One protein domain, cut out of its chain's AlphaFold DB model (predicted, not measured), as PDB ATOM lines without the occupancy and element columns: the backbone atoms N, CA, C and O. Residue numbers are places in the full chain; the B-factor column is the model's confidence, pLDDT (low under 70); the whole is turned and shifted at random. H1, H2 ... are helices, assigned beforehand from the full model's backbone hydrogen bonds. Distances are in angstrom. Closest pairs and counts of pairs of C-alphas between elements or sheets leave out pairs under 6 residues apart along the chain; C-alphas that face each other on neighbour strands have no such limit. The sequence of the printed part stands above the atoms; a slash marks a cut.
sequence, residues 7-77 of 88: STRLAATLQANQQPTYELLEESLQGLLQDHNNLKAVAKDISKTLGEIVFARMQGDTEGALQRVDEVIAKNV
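Overview. This is residues 7 to 77 of the 88 residues of an uncharacterized protein of Massilia sp. KIM (UniProt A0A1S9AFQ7). One long helix, H2, makes the backbone of a rod, and a shorter helix folds back over each of its ends, so that the whole looks like a long bracket with its two tips turned toward each other. H1 packs slantwise near the beginning of H2, H3 makes a close helical hairpin with its last part, and residues 33 to 41 of H2 stand free between them. The printed part has 71 residues with three named helices, in the order H1, H2, H3, and no named strand; the class is all helix. It is extended, with a radius of gyration of the C-alphas of 19.9 A and spans of 60 by 16 by 14 A.

Arrangement. H1, residues 7 to 15, touches H2, residues 22 to 58, with residues 24 to 28 of H2 alone. The closest C-alphas are those of Ser 7 and Ser 28, 6.6 A apart. These two helices run opposite ways at a steep tilt of 48 degrees. H2 touches H3, residues 62 to 76, with residues 42 to 57 of H2 alone; the closest C-alphas, of Ile 53 and Ala 65, are 4.6 A apart. H2 and H3 form a helical hairpin, running opposite ways at a shallow tilt of 9 degrees. H1 and H3 are apart. In H1, H2 and H3 every O i to N i+4 pair is within hydrogen-bond range.

Along the chain. H1 begins at C-alpha 7, at (61.431, -14.665, -24.877). H2 runs 53.7 A from C-alpha 22 at (73.982, -22.064, -24.254) to C-alpha 58. H3 measures 21.6 A and ends at C-alpha 76, at (41.860, -17.336, -15.597).

Size, cuts and confidence. The two C-alphas farthest apart, of Gln 18 and Gly 60, are 60.4 A from each other. The printed part has no cut. The link from H1 to H2 is short and that from H2 to H3 is tight. The mean pLDDT of the printed part is 87.7, and residues 76 to 77 are under 70.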
ATOM      1  N   SER A   7      61.866 -14.796 -23.484       90.56
ATOM      2  CA  SER A   7      61.431 -14.665 -24.877       90.56
ATOM      3  C   SER A   7      61.908 -13.370 -25.527       90.56
ATOM      4  O   SER A   7      62.245 -13.364 -26.708       90.56
ATOM      5  N   THR A   8      61.949 -12.273 -24.769       92.69
ATOM      6  CA  THR A   8      62.363 -10.959 -25.272       92.69
ATOM      7  C   THR A   8      63.865 -10.933 -25.522       92.69
ATOM      8  O   THR A   8      64.306 -10.485 -26.578       92.69
ATOM      9  N   ARG A   9      64.651 -11.498 -24.597       91.81
ATOM     10  CA  ARG A   9      66.109 -11.588 -24.741       91.81
ATOM     11  C   ARG A   9      66.514 -12.495 -25.897       91.81
ATOM     12  O   ARG A   9      67.320 -12.084 -26.727       91.81
ATOM     13  N   LEU A  10      65.904 -13.676 -26.011       91.50
ATOM     14  CA  LEU A  10      66.158 -14.573 -27.140       91.50
ATOM     15  C   LEU A  10      65.785 -13.915 -28.477       91.50
ATOM     16  O   LEU A  10      66.562 -13.981 -29.430       91.50
ATOM     17  N   ALA A  11      64.632 -13.240 -28.547       93.00
ATOM     18  CA  ALA A  11      64.210 -12.531 -29.751       93.00
ATOM     19  C   ALA A  11      65.200 -11.426 -30.147       93.00
ATOM     20  O   ALA A  11      65.557 -11.332 -31.320       93.00
ATOM     21  N   ALA A  12      65.685 -10.635 -29.187       94.06
ATOM     22  CA  ALA A  12      66.673  -9.590 -29.441       94.06
ATOM     23  C   ALA A  12      67.996 -10.162 -29.980       94.06
ATOM     24  O   ALA A  12      68.531  -9.650 -30.964       94.06
ATOM     25  N   THR A  13      68.498 -11.259 -29.400       92.94
ATOM     26  CA  THR A  13      69.722 -11.930 -29.873       92.94
ATOM     27  C   THR A  13      69.579 -12.430 -31.311       92.94
ATOM     28  O   THR A  13      70.456 -12.194 -32.141       92.94
ATOM     29  N   LEU A  14      68.447 -13.063 -31.634       93.12
ATOM     30  CA  LEU A  14      68.178 -13.552 -32.986       93.12
ATOM     31  C   LEU A  14      68.016 -12.402 -33.992       93.12
ATOM     32  O   LEU A  14      68.556 -12.477 -35.093       93.12
ATOM     33  N   GLN A  15      67.327 -11.319 -33.618       95.31
ATOM     34  CA  GLN A  15      67.176 -10.123 -34.460       95.31
ATOM     35  C   GLN A  15      68.514  -9.437 -34.752       95.31
ATOM     36  O   GLN A  15      68.709  -8.906 -35.842       95.31
ATOM     37  N   ALA A  16      69.450  -9.485 -33.805       95.94
ATOM     38  CA  ALA A  16      70.805  -8.980 -33.987       95.94
ATOM     39  C   ALA A  16      71.697  -9.900 -34.851       95.94
ATOM     40  O   ALA A  16      72.887  -9.617 -34.991       95.94
ATOM     41  N   ASN A  17      71.164 -10.993 -35.421       95.31
ATOM     42  CA  ASN A  17      71.931 -12.043 -36.109       95.31
ATOM     43  C   ASN A  17      73.063 -12.629 -35.242       95.31
ATOM     44  O   ASN A  17      74.085 -13.098 -35.749       95.31
ATOM     45  N   GLN A  18      72.892 -12.601 -33.921       95.50
ATOM     46  CA  GLN A  18      73.843 -13.170 -32.981       95.50
ATOM     47  C   GLN A  18      73.454 -14.608 -32.650       95.50
ATOM     48  O   GLN A  18      72.276 -14.955 -32.560       95.50
ATOM     49  N   GLN A  19      74.462 -15.453 -32.446       94.25
ATOM     50  CA  GLN A  19      74.226 -16.810 -31.980       94.25
ATOM     51  C   GLN A  19      73.898 -16.780 -30.477       94.25
ATOM     52  O   GLN A  19      74.689 -16.231 -29.705       94.25
ATOM     53  N   PRO A  20      72.764 -17.361 -30.044       93.38
ATOM     54  CA  PRO A  20      72.434 -17.465 -28.628       93.38
ATOM     55  C   PRO A  20      73.496 -18.251 -27.862       93.38
ATOM     56  O   PRO A  20      74.011 -19.260 -28.353       93.38
ATOM     57  N   THR A  21      73.799 -17.813 -26.641       95.56
ATOM     58  CA  THR A  21      74.631 -18.600 -25.727       95.56
ATOM     59  C   THR A  21      73.870 -19.839 -25.260       95.56
ATOM     60  O   THR A  21      72.638 -19.869 -25.263       95.56
ATOM     61  N   TYR A  22      74.601 -20.867 -24.825       95.50
ATOM     62  CA  TYR A  22      73.982 -22.064 -24.254       95.50
ATOM     63  C   TYR A  22      73.112 -21.732 -23.033       95.50
ATOM     64  O   TYR A  22      71.993 -22.217 -22.933       95.50
ATOM     65  N   GLU A  23      73.586 -20.835 -22.168       93.62
ATOM     66  CA  GLU A  23      72.847 -20.360 -20.991       93.62
ATOM     67  C   GLU A  23      71.510 -19.707 -21.372       93.62
ATOM     68  O   GLU A  23      70.480 -20.014 -20.776       93.62
ATOM     69  N   LEU A  24      71.497 -18.862 -22.412       92.19
ATOM     70  CA  LEU A  24      70.269 -18.229 -22.897       92.19
ATOM     71  C   LEU A  24      69.291 -19.257 -23.478       92.19
ATOM     72  O   LEU A  24      68.078 -19.119 -23.316       92.19
ATOM     73  N   LEU A  25      69.797 -20.289 -24.156       93.62
ATOM     74  CA  LEU A  25      68.966 -21.376 -24.676       93.62
ATOM     75  C   LEU A  25      68.380 -22.233 -23.551       93.62
ATOM     76  O   LEU A  25      67.197 -22.564 -23.608       93.62
ATOM     77  N   GLU A  26      69.173 -22.566 -22.532       95.69
ATOM     78  CA  GLU A  26      68.712 -23.315 -21.362       95.69
ATOM     79  C   GLU A  26      67.633 -22.535 -20.601       95.69
ATOM     80  O   GLU A  26      66.558 -23.072 -20.331       95.69
ATOM     81  N   GLU A  27      67.868 -21.248 -20.342       92.81
ATOM     82  CA  GLU A  27      66.887 -20.363 -19.717       92.81
ATOM     83  C   GLU A  27      65.599 -20.267 -20.548       92.81
ATOM     84  O   GLU A  27      64.495 -20.371 -20.010       92.81
ATOM     85  N   SER A  28      65.725 -20.119 -21.869       93.69
ATOM     86  CA  SER A  28      64.571 -20.058 -22.773       93.69
ATOM     87  C   SER A  28      63.774 -21.360 -22.772       93.69
ATOM     88  O   SER A  28      62.545 -21.332 -22.794       93.69
ATOM     89  N   LEU A  29      64.451 -22.510 -22.713       94.56
ATOM     90  CA  LEU A  29      63.803 -23.817 -22.620       94.56
ATOM     91  C   LEU A  29      63.053 -23.971 -21.292       94.56
ATOM     92  O   LEU A  29      61.904 -24.413 -21.287       94.56
ATOM     93  N   GLN A  30      63.679 -23.598 -20.174       94.31
ATOM     94  CA  GLN A  30      63.050 -23.641 -18.852       94.31
ATOM     95  C   GLN A  30      61.827 -22.720 -18.789       94.31
ATOM     96  O   GLN A  30      60.762 -23.141 -18.333       94.31
ATOM     97  N   GLY A  31      61.952 -21.501 -19.316       90.69
ATOM     98  CA  GLY A  31      60.852 -20.551 -19.428       90.69
ATOM     99  C   GLY A  31      59.700 -21.081 -20.283       90.69
ATOM    100  O   GLY A  31      58.550 -21.068 -19.848       90.69
ATOM    101  N   LEU A  32      59.999 -21.654 -21.451       92.44
ATOM    102  CA  LEU A  32      58.992 -22.262 -22.323       92.44
ATOM    103  C   LEU A  32      58.301 -23.469 -21.671       92.44
ATOM    104  O   LEU A  32      57.090 -23.640 -21.813       92.44
ATOM    105  N   LEU A  33      59.036 -24.299 -20.926       94.88
ATOM    106  CA  LEU A  33      58.461 -25.408 -20.158       94.88
ATOM    107  C   LEU A  33      57.530 -24.907 -19.051       94.88
ATOM    108  O   LEU A  33      56.458 -25.483 -18.845       94.88
ATOM    109  N   GLN A  34      57.914 -23.842 -18.350       90.81
ATOM    110  CA  GLN A  34      57.075 -23.215 -17.334       90.81
ATOM    111  C   GLN A  34      55.789 -22.654 -17.954       90.81
ATOM    112  O   GLN A  34      54.700 -22.966 -17.470       90.81
ATOM    113  N   ASP A  35      55.895 -21.917 -19.059       88.88
ATOM    114  CA  ASP A  35      54.746 -21.358 -19.776       88.88
ATOM    115  C   ASP A  35      53.816 -22.459 -20.302       88.88
ATOM    116  O   ASP A  35      52.599 -22.395 -20.120       88.88
ATOM    117  N   HIS A  36      54.375 -23.526 -20.875       90.75
ATOM    118  CA  HIS A  36      53.608 -24.691 -21.310       90.75
ATOM    119  C   HIS A  36      52.863 -25.362 -20.144       90.75
ATOM    120  O   HIS A  36      51.686 -25.710 -20.267       90.75
ATOM    121  N   ASN A  37      53.520 -25.539 -18.996       90.88
ATOM    122  CA  ASN A  37      52.889 -26.123 -17.812       90.88
ATOM    123  C   ASN A  37      51.776 -25.228 -17.254       90.88
ATOM    124  O   ASN A  37      50.717 -25.742 -16.881       90.88
ATOM    125  N   ASN A  38      51.973 -23.908 -17.263       86.50
ATOM    126  CA  ASN A  38      50.950 -22.937 -16.881       86.50
ATOM    127  C   ASN A  38      49.738 -23.018 -17.819       86.50
ATOM    128  O   ASN A  38      48.606 -23.138 -17.350       86.50
ATOM    129  N   LEU A  39      49.961 -23.052 -19.136       87.56
ATOM    130  CA  LEU A  39      48.893 -23.223 -20.127       87.56
ATOM    131  C   LEU A  39      48.137 -24.539 -19.931       87.56
ATOM    132  O   LEU A  39      46.908 -24.561 -19.979       87.56
ATOM    133  N   LYS A  40      48.847 -25.638 -19.651       88.88
ATOM    134  CA  LYS A  40      48.231 -26.940 -19.362       88.88
ATOM    135  C   LYS A  40      47.364 -26.899 -18.103       88.88
ATOM    136  O   LYS A  40      46.292 -27.504 -18.088       88.88
ATOM    137  N   ALA A  41      47.810 -26.207 -17.054       86.75
ATOM    138  CA  ALA A  41      47.036 -26.033 -15.828       86.75
ATOM    139  C   ALA A  41      45.752 -25.229 -16.085       86.75
ATOM    140  O   ALA A  41      44.672 -25.678 -15.707       86.75
ATOM    141  N   VAL A  42      45.850 -24.115 -16.815       84.62
ATOM    142  CA  VAL A  42      44.690 -23.294 -17.202       84.62
ATOM    143  C   VAL A  42      43.713 -24.086 -18.077       84.62
ATOM    144  O   VAL A  42      42.514 -24.102 -17.808       84.62
ATOM    145  N   ALA A  43      44.201 -24.813 -19.086       85.44
ATOM    146  CA  ALA A  43      43.356 -25.638 -19.952       85.44
ATOM    147  C   ALA A  43      42.605 -26.730 -19.169       85.44
ATOM    148  O   ALA A  43      41.433 -27.010 -19.442       85.44
ATOM    149  N   LYS A  44      43.265 -27.332 -18.171       86.75
ATOM    150  CA  LYS A  44      42.644 -28.303 -17.264       86.75
ATOM    151  C   LYS A  44      41.538 -27.658 -16.424       86.75
ATOM    152  O   LYS A  44      40.463 -28.244 -16.312       86.75
ATOM    153  N   ASP A  45      41.787 -26.476 -15.869       84.75
ATOM    154  CA  ASP A  45      40.807 -25.746 -15.061       84.75
ATOM    155  C   ASP A  45      39.577 -25.354 -15.892       84.75
ATOM    156  O   ASP A  45      38.454 -25.646 -15.485       84.75
ATOM    157  N   ILE A  46      39.776 -24.814 -17.101       83.44
ATOM    158  CA  ILE A  46      38.683 -24.509 -18.040       83.44
ATOM    159  C   ILE A  46      37.860 -25.766 -18.355       83.44
ATOM    160  O   ILE A  46      36.632 -25.739 -18.287       83.44
ATOM    161  N   SER A  47      38.523 -26.884 -18.671       86.50
ATOM    162  CA  SER A  47      37.836 -28.142 -19.003       86.50
ATOM    163  C   SER A  47      36.986 -28.659 -17.839       86.50
ATOM    164  O   SER A  47      35.863 -29.119 -18.051       86.50
ATOM    165  N   LYS A  48      37.502 -28.562 -16.606       86.50
ATOM    166  CA  LYS A  48      36.768 -28.949 -15.397       86.50
ATOM    167  C   LYS A  48      35.488 -28.126 -15.259       86.50
ATOM    168  O   LYS A  48      34.413 -28.701 -15.106       86.50
ATOM    169  N   THR A  49      35.587 -26.806 -15.367       82.19
ATOM    170  CA  THR A  49      34.421 -25.933 -15.215       82.19
ATOM    171  C   THR A  49      33.407 -26.127 -16.331       82.19
ATOM    172  O   THR A  49      32.214 -26.157 -16.055       82.19
ATOM    173  N   LEU A  50      33.835 -26.336 -17.579       83.94
ATOM    174  CA  LEU A  50      32.898 -26.671 -18.656       83.94
ATOM    175  C   LEU A  50      32.092 -27.935 -18.327       83.94
ATOM    176  O   LEU A  50      30.876 -27.944 -18.511       83.94
ATOM    177  N   GLY A  51      32.737 -28.971 -17.781       84.81
ATOM    178  CA  GLY A  51      32.041 -30.172 -17.310       84.81
ATOM    179  C   GLY A  51      31.022 -29.873 -16.206       84.81
ATOM    180  O   GLY A  51      29.903 -30.381 -16.232       84.81
ATOM    181  N   GLU A  52      31.378 -29.000 -15.270       85.00
ATOM    182  CA  GLU A  52      30.497 -28.578 -14.184       85.00
ATOM    183  C   GLU A  52      29.307 -27.717 -14.650       85.00
ATOM    184  O   GLU A  52      28.192 -27.903 -14.166       85.00
ATOM    185  N   ILE A  53      29.518 -26.825 -15.619       83.81
ATOM    186  CA  ILE A  53      28.467 -26.021 -16.265       83.81
ATOM    187  C   ILE A  53      27.475 -26.937 -16.984       83.81
ATOM    188  O   ILE A  53      26.261 -26.783 -16.840       83.81
ATOM    189  N   VAL A  54      27.981 -27.913 -17.749       85.69
ATOM    190  CA  VAL A  54      27.145 -28.909 -18.432       85.69
ATOM    191  C   VAL A  54      26.332 -29.705 -17.414       85.69
ATOM    192  O   VAL A  54      25.134 -29.897 -17.610       85.69
ATOM    193  N   PHE A  55      26.948 -30.119 -16.306       86.06
ATOM    194  CA  PHE A  55      26.263 -30.837 -15.235       86.06
ATOM    195  C   PHE A  55      25.146 -30.009 -14.586       86.06
ATOM    196  O   PHE A  55      24.021 -30.497 -14.492       86.06
ATOM    197  N   ALA A  56      25.416 -28.754 -14.218       85.56
ATOM    198  CA  ALA A  56      24.411 -27.846 -13.665       85.56
ATOM    199  C   ALA A  56      23.237 -27.650 -14.641       85.56
ATOM    200  O   ALA A  56      22.071 -27.804 -14.272       85.56
ATOM    201  N   ARG A  57      23.534 -27.459 -15.934       83.50
ATOM    202  CA  ARG A  57      22.505 -27.343 -16.975       83.50
ATOM    203  C   ARG A  57      21.666 -28.613 -17.134       83.50
ATOM    204  O   ARG A  57      20.454 -28.502 -17.300       83.50
ATOM    205  N   MET A  58      22.267 -29.806 -17.070       87.25
ATOM    206  CA  MET A  58      21.525 -31.078 -17.108       87.25
ATOM    207  C   MET A  58      20.577 -31.244 -15.913       87.25
ATOM    208  O   MET A  58      19.551 -31.905 -16.042       87.25
ATOM    209  N   GLN A  59      20.898 -30.636 -14.770       91.44
ATOM    210  CA  GLN A  59      20.048 -30.629 -13.577       91.44
ATOM    211  C   GLN A  59      18.982 -29.522 -13.584       91.44
ATOM    212  O   GLN A  59      18.176 -29.448 -12.661       91.44
ATOM    213  N   GLY A  60      18.958 -28.669 -14.614       91.12
ATOM    214  CA  GLY A  60      18.078 -27.499 -14.676       91.12
ATOM    215  C   GLY A  60      18.547 -26.312 -13.825       91.12
ATOM    216  O   GLY A  60      17.847 -25.305 -13.759       91.12
ATOM    217  N   ASP A  61      19.734 -26.389 -13.219       90.69
ATOM    218  CA  ASP A  61      20.332 -25.325 -12.411       90.69
ATOM    219  C   ASP A  61      21.071 -24.316 -13.306       90.69
ATOM    220  O   ASP A  61      22.274 -24.400 -13.563       90.69
ATOM    221  N   THR A  62      20.308 -23.372 -13.857       85.38
ATOM    222  CA  THR A  62      20.841 -22.367 -14.790       85.38
ATOM    223  C   THR A  62      21.641 -21.278 -14.067       85.38
ATOM    224  O   THR A  62      22.621 -20.781 -14.618       85.38
ATOM    225  N   GLU A  63      21.271 -20.934 -12.831       86.69
ATOM    226  CA  GLU A  63      21.993 -19.942 -12.024       86.69
ATOM    227  C   GLU A  63      23.357 -20.480 -11.574       86.69
ATOM    228  O   GLU A  63      24.373 -19.810 -11.767       86.69
ATOM    229  N   GLY A  64      23.414 -21.727 -11.093       83.69
ATOM    230  CA  GLY A  64      24.673 -22.382 -10.742       83.69
ATOM    231  C   GLY A  64      25.595 -22.595 -11.946       83.69
ATOM    232  O   GLY A  64      26.818 -22.548 -11.805       83.69
ATOM    233  N   ALA A  65      25.043 -22.771 -13.151       82.44
ATOM    234  CA  ALA A  65      25.830 -22.808 -14.382       82.44
ATOM    235  C   ALA A  65      26.482 -21.446 -14.699       82.44
ATOM    236  O   ALA A  65      27.653 -21.407 -15.073       82.44
ATOM    237  N   LEU A  66      25.752 -20.336 -14.536       83.56
ATOM    238  CA  LEU A  66      26.264 -18.982 -14.782       83.56
ATOM    239  C   LEU A  66      27.329 -18.574 -13.757       83.56
ATOM    240  O   LEU A  66      28.390 -18.092 -14.145       83.56
ATOM    241  N   GLN A  67      27.108 -18.861 -12.471       85.25
ATOM    242  CA  GLN A  67      28.076 -18.542 -11.418       85.25
ATOM    243  C   GLN A  67      29.443 -19.209 -11.662       85.25
ATOM    244  O   GLN A  67      30.489 -18.590 -11.477       85.25
ATOM    245  N   ARG A  68      29.457 -20.453 -12.159       80.88
ATOM    246  CA  ARG A  68      30.704 -21.164 -12.494       80.88
ATOM    247  C   ARG A  68      31.432 -20.579 -13.705       80.88
ATOM    248  O   ARG A  68      32.660 -20.654 -13.770       80.88
ATOM    249  N   VAL A  69      30.704 -20.003 -14.666       79.56
ATOM    250  CA  VAL A  69      31.315 -19.256 -15.780       79.56
ATOM    251  C   VAL A  69      32.062 -18.037 -15.236       79.56
ATOM    252  O   VAL A  69      33.231 -17.844 -15.580       79.56
ATOM    253  N   ASP A  70      31.430 -17.271 -14.345       82.38
ATOM    254  CA  ASP A  70      32.029 -16.077 -13.742       82.38
ATOM    255  C   ASP A  70      33.291 -16.413 -12.933       82.38
ATOM    256  O   ASP A  70      34.309 -15.727 -13.053       82.38
ATOM    257  N   GLU A  71      33.278 -17.513 -12.175       80.62
ATOM    258  CA  GLU A  71      34.443 -17.993 -11.420       80.62
ATOM    259  C   GLU A  71      35.642 -18.327 -12.321       80.62
ATOM    260  O   GLU A  71      36.789 -18.022 -11.979       80.62
ATOM    261  N   VAL A  72      35.410 -18.918 -13.499       73.94
ATOM    262  CA  VAL A  72      36.493 -19.202 -14.456       73.94
ATOM    263  C   VAL A  72      37.069 -17.945 -15.052       73.94
ATOM    264  O   VAL A  72      38.294 -17.859 -15.180       73.94
ATOM    265  N   ILE A  73      36.210 -16.997 -15.422       74.88
ATOM    266  CA  ILE A  73      36.649 -15.715 -15.962       74.88
ATOM    267  C   ILE A  73      37.497 -15.004 -14.907       74.88
ATOM    268  O   ILE A  73      38.638 -14.654 -15.193       74.88
ATOM    269  N   ALA A  74      37.008 -14.895 -13.671       77.81
ATOM    270  CA  ALA A  74      37.740 -14.259 -12.580       77.81
ATOM    271  C   ALA A  74      39.095 -14.929 -12.293       77.81
ATOM    272  O   ALA A  74      40.076 -14.247 -12.004       77.81
ATOM    273  N   LYS A  75      39.166 -16.264 -12.380       73.25
ATOM    274  CA  LYS A  75      40.384 -17.019 -12.062       73.25
ATOM    275  C   LYS A  75      41.417 -17.040 -13.193       73.25
ATOM    276  O   LYS A  75      42.610 -17.089 -12.911       73.25
ATOM    277  N   ASN A  76      40.981 -17.053 -14.454       67.88
ATOM    278  CA  ASN A  76      41.860 -17.336 -15.597       67.88
ATOM    279  C   ASN A  76      42.009 -16.168 -16.578       67.88
ATOM    280  O   ASN A  76      42.939 -16.173 -17.384       67.88
ATOM    281  N   VAL A  77      41.123 -15.172 -16.539       68.25
ATOM    282  CA  VAL A  77      41.189 -14.010 -17.428       68.25
ATOM    283  C   VAL A  77      41.787 -12.837 -16.664       68.25
ATOM    284  O   VAL A  77      41.135 -12.192 -15.847       68.25
TER     285      VAL A  77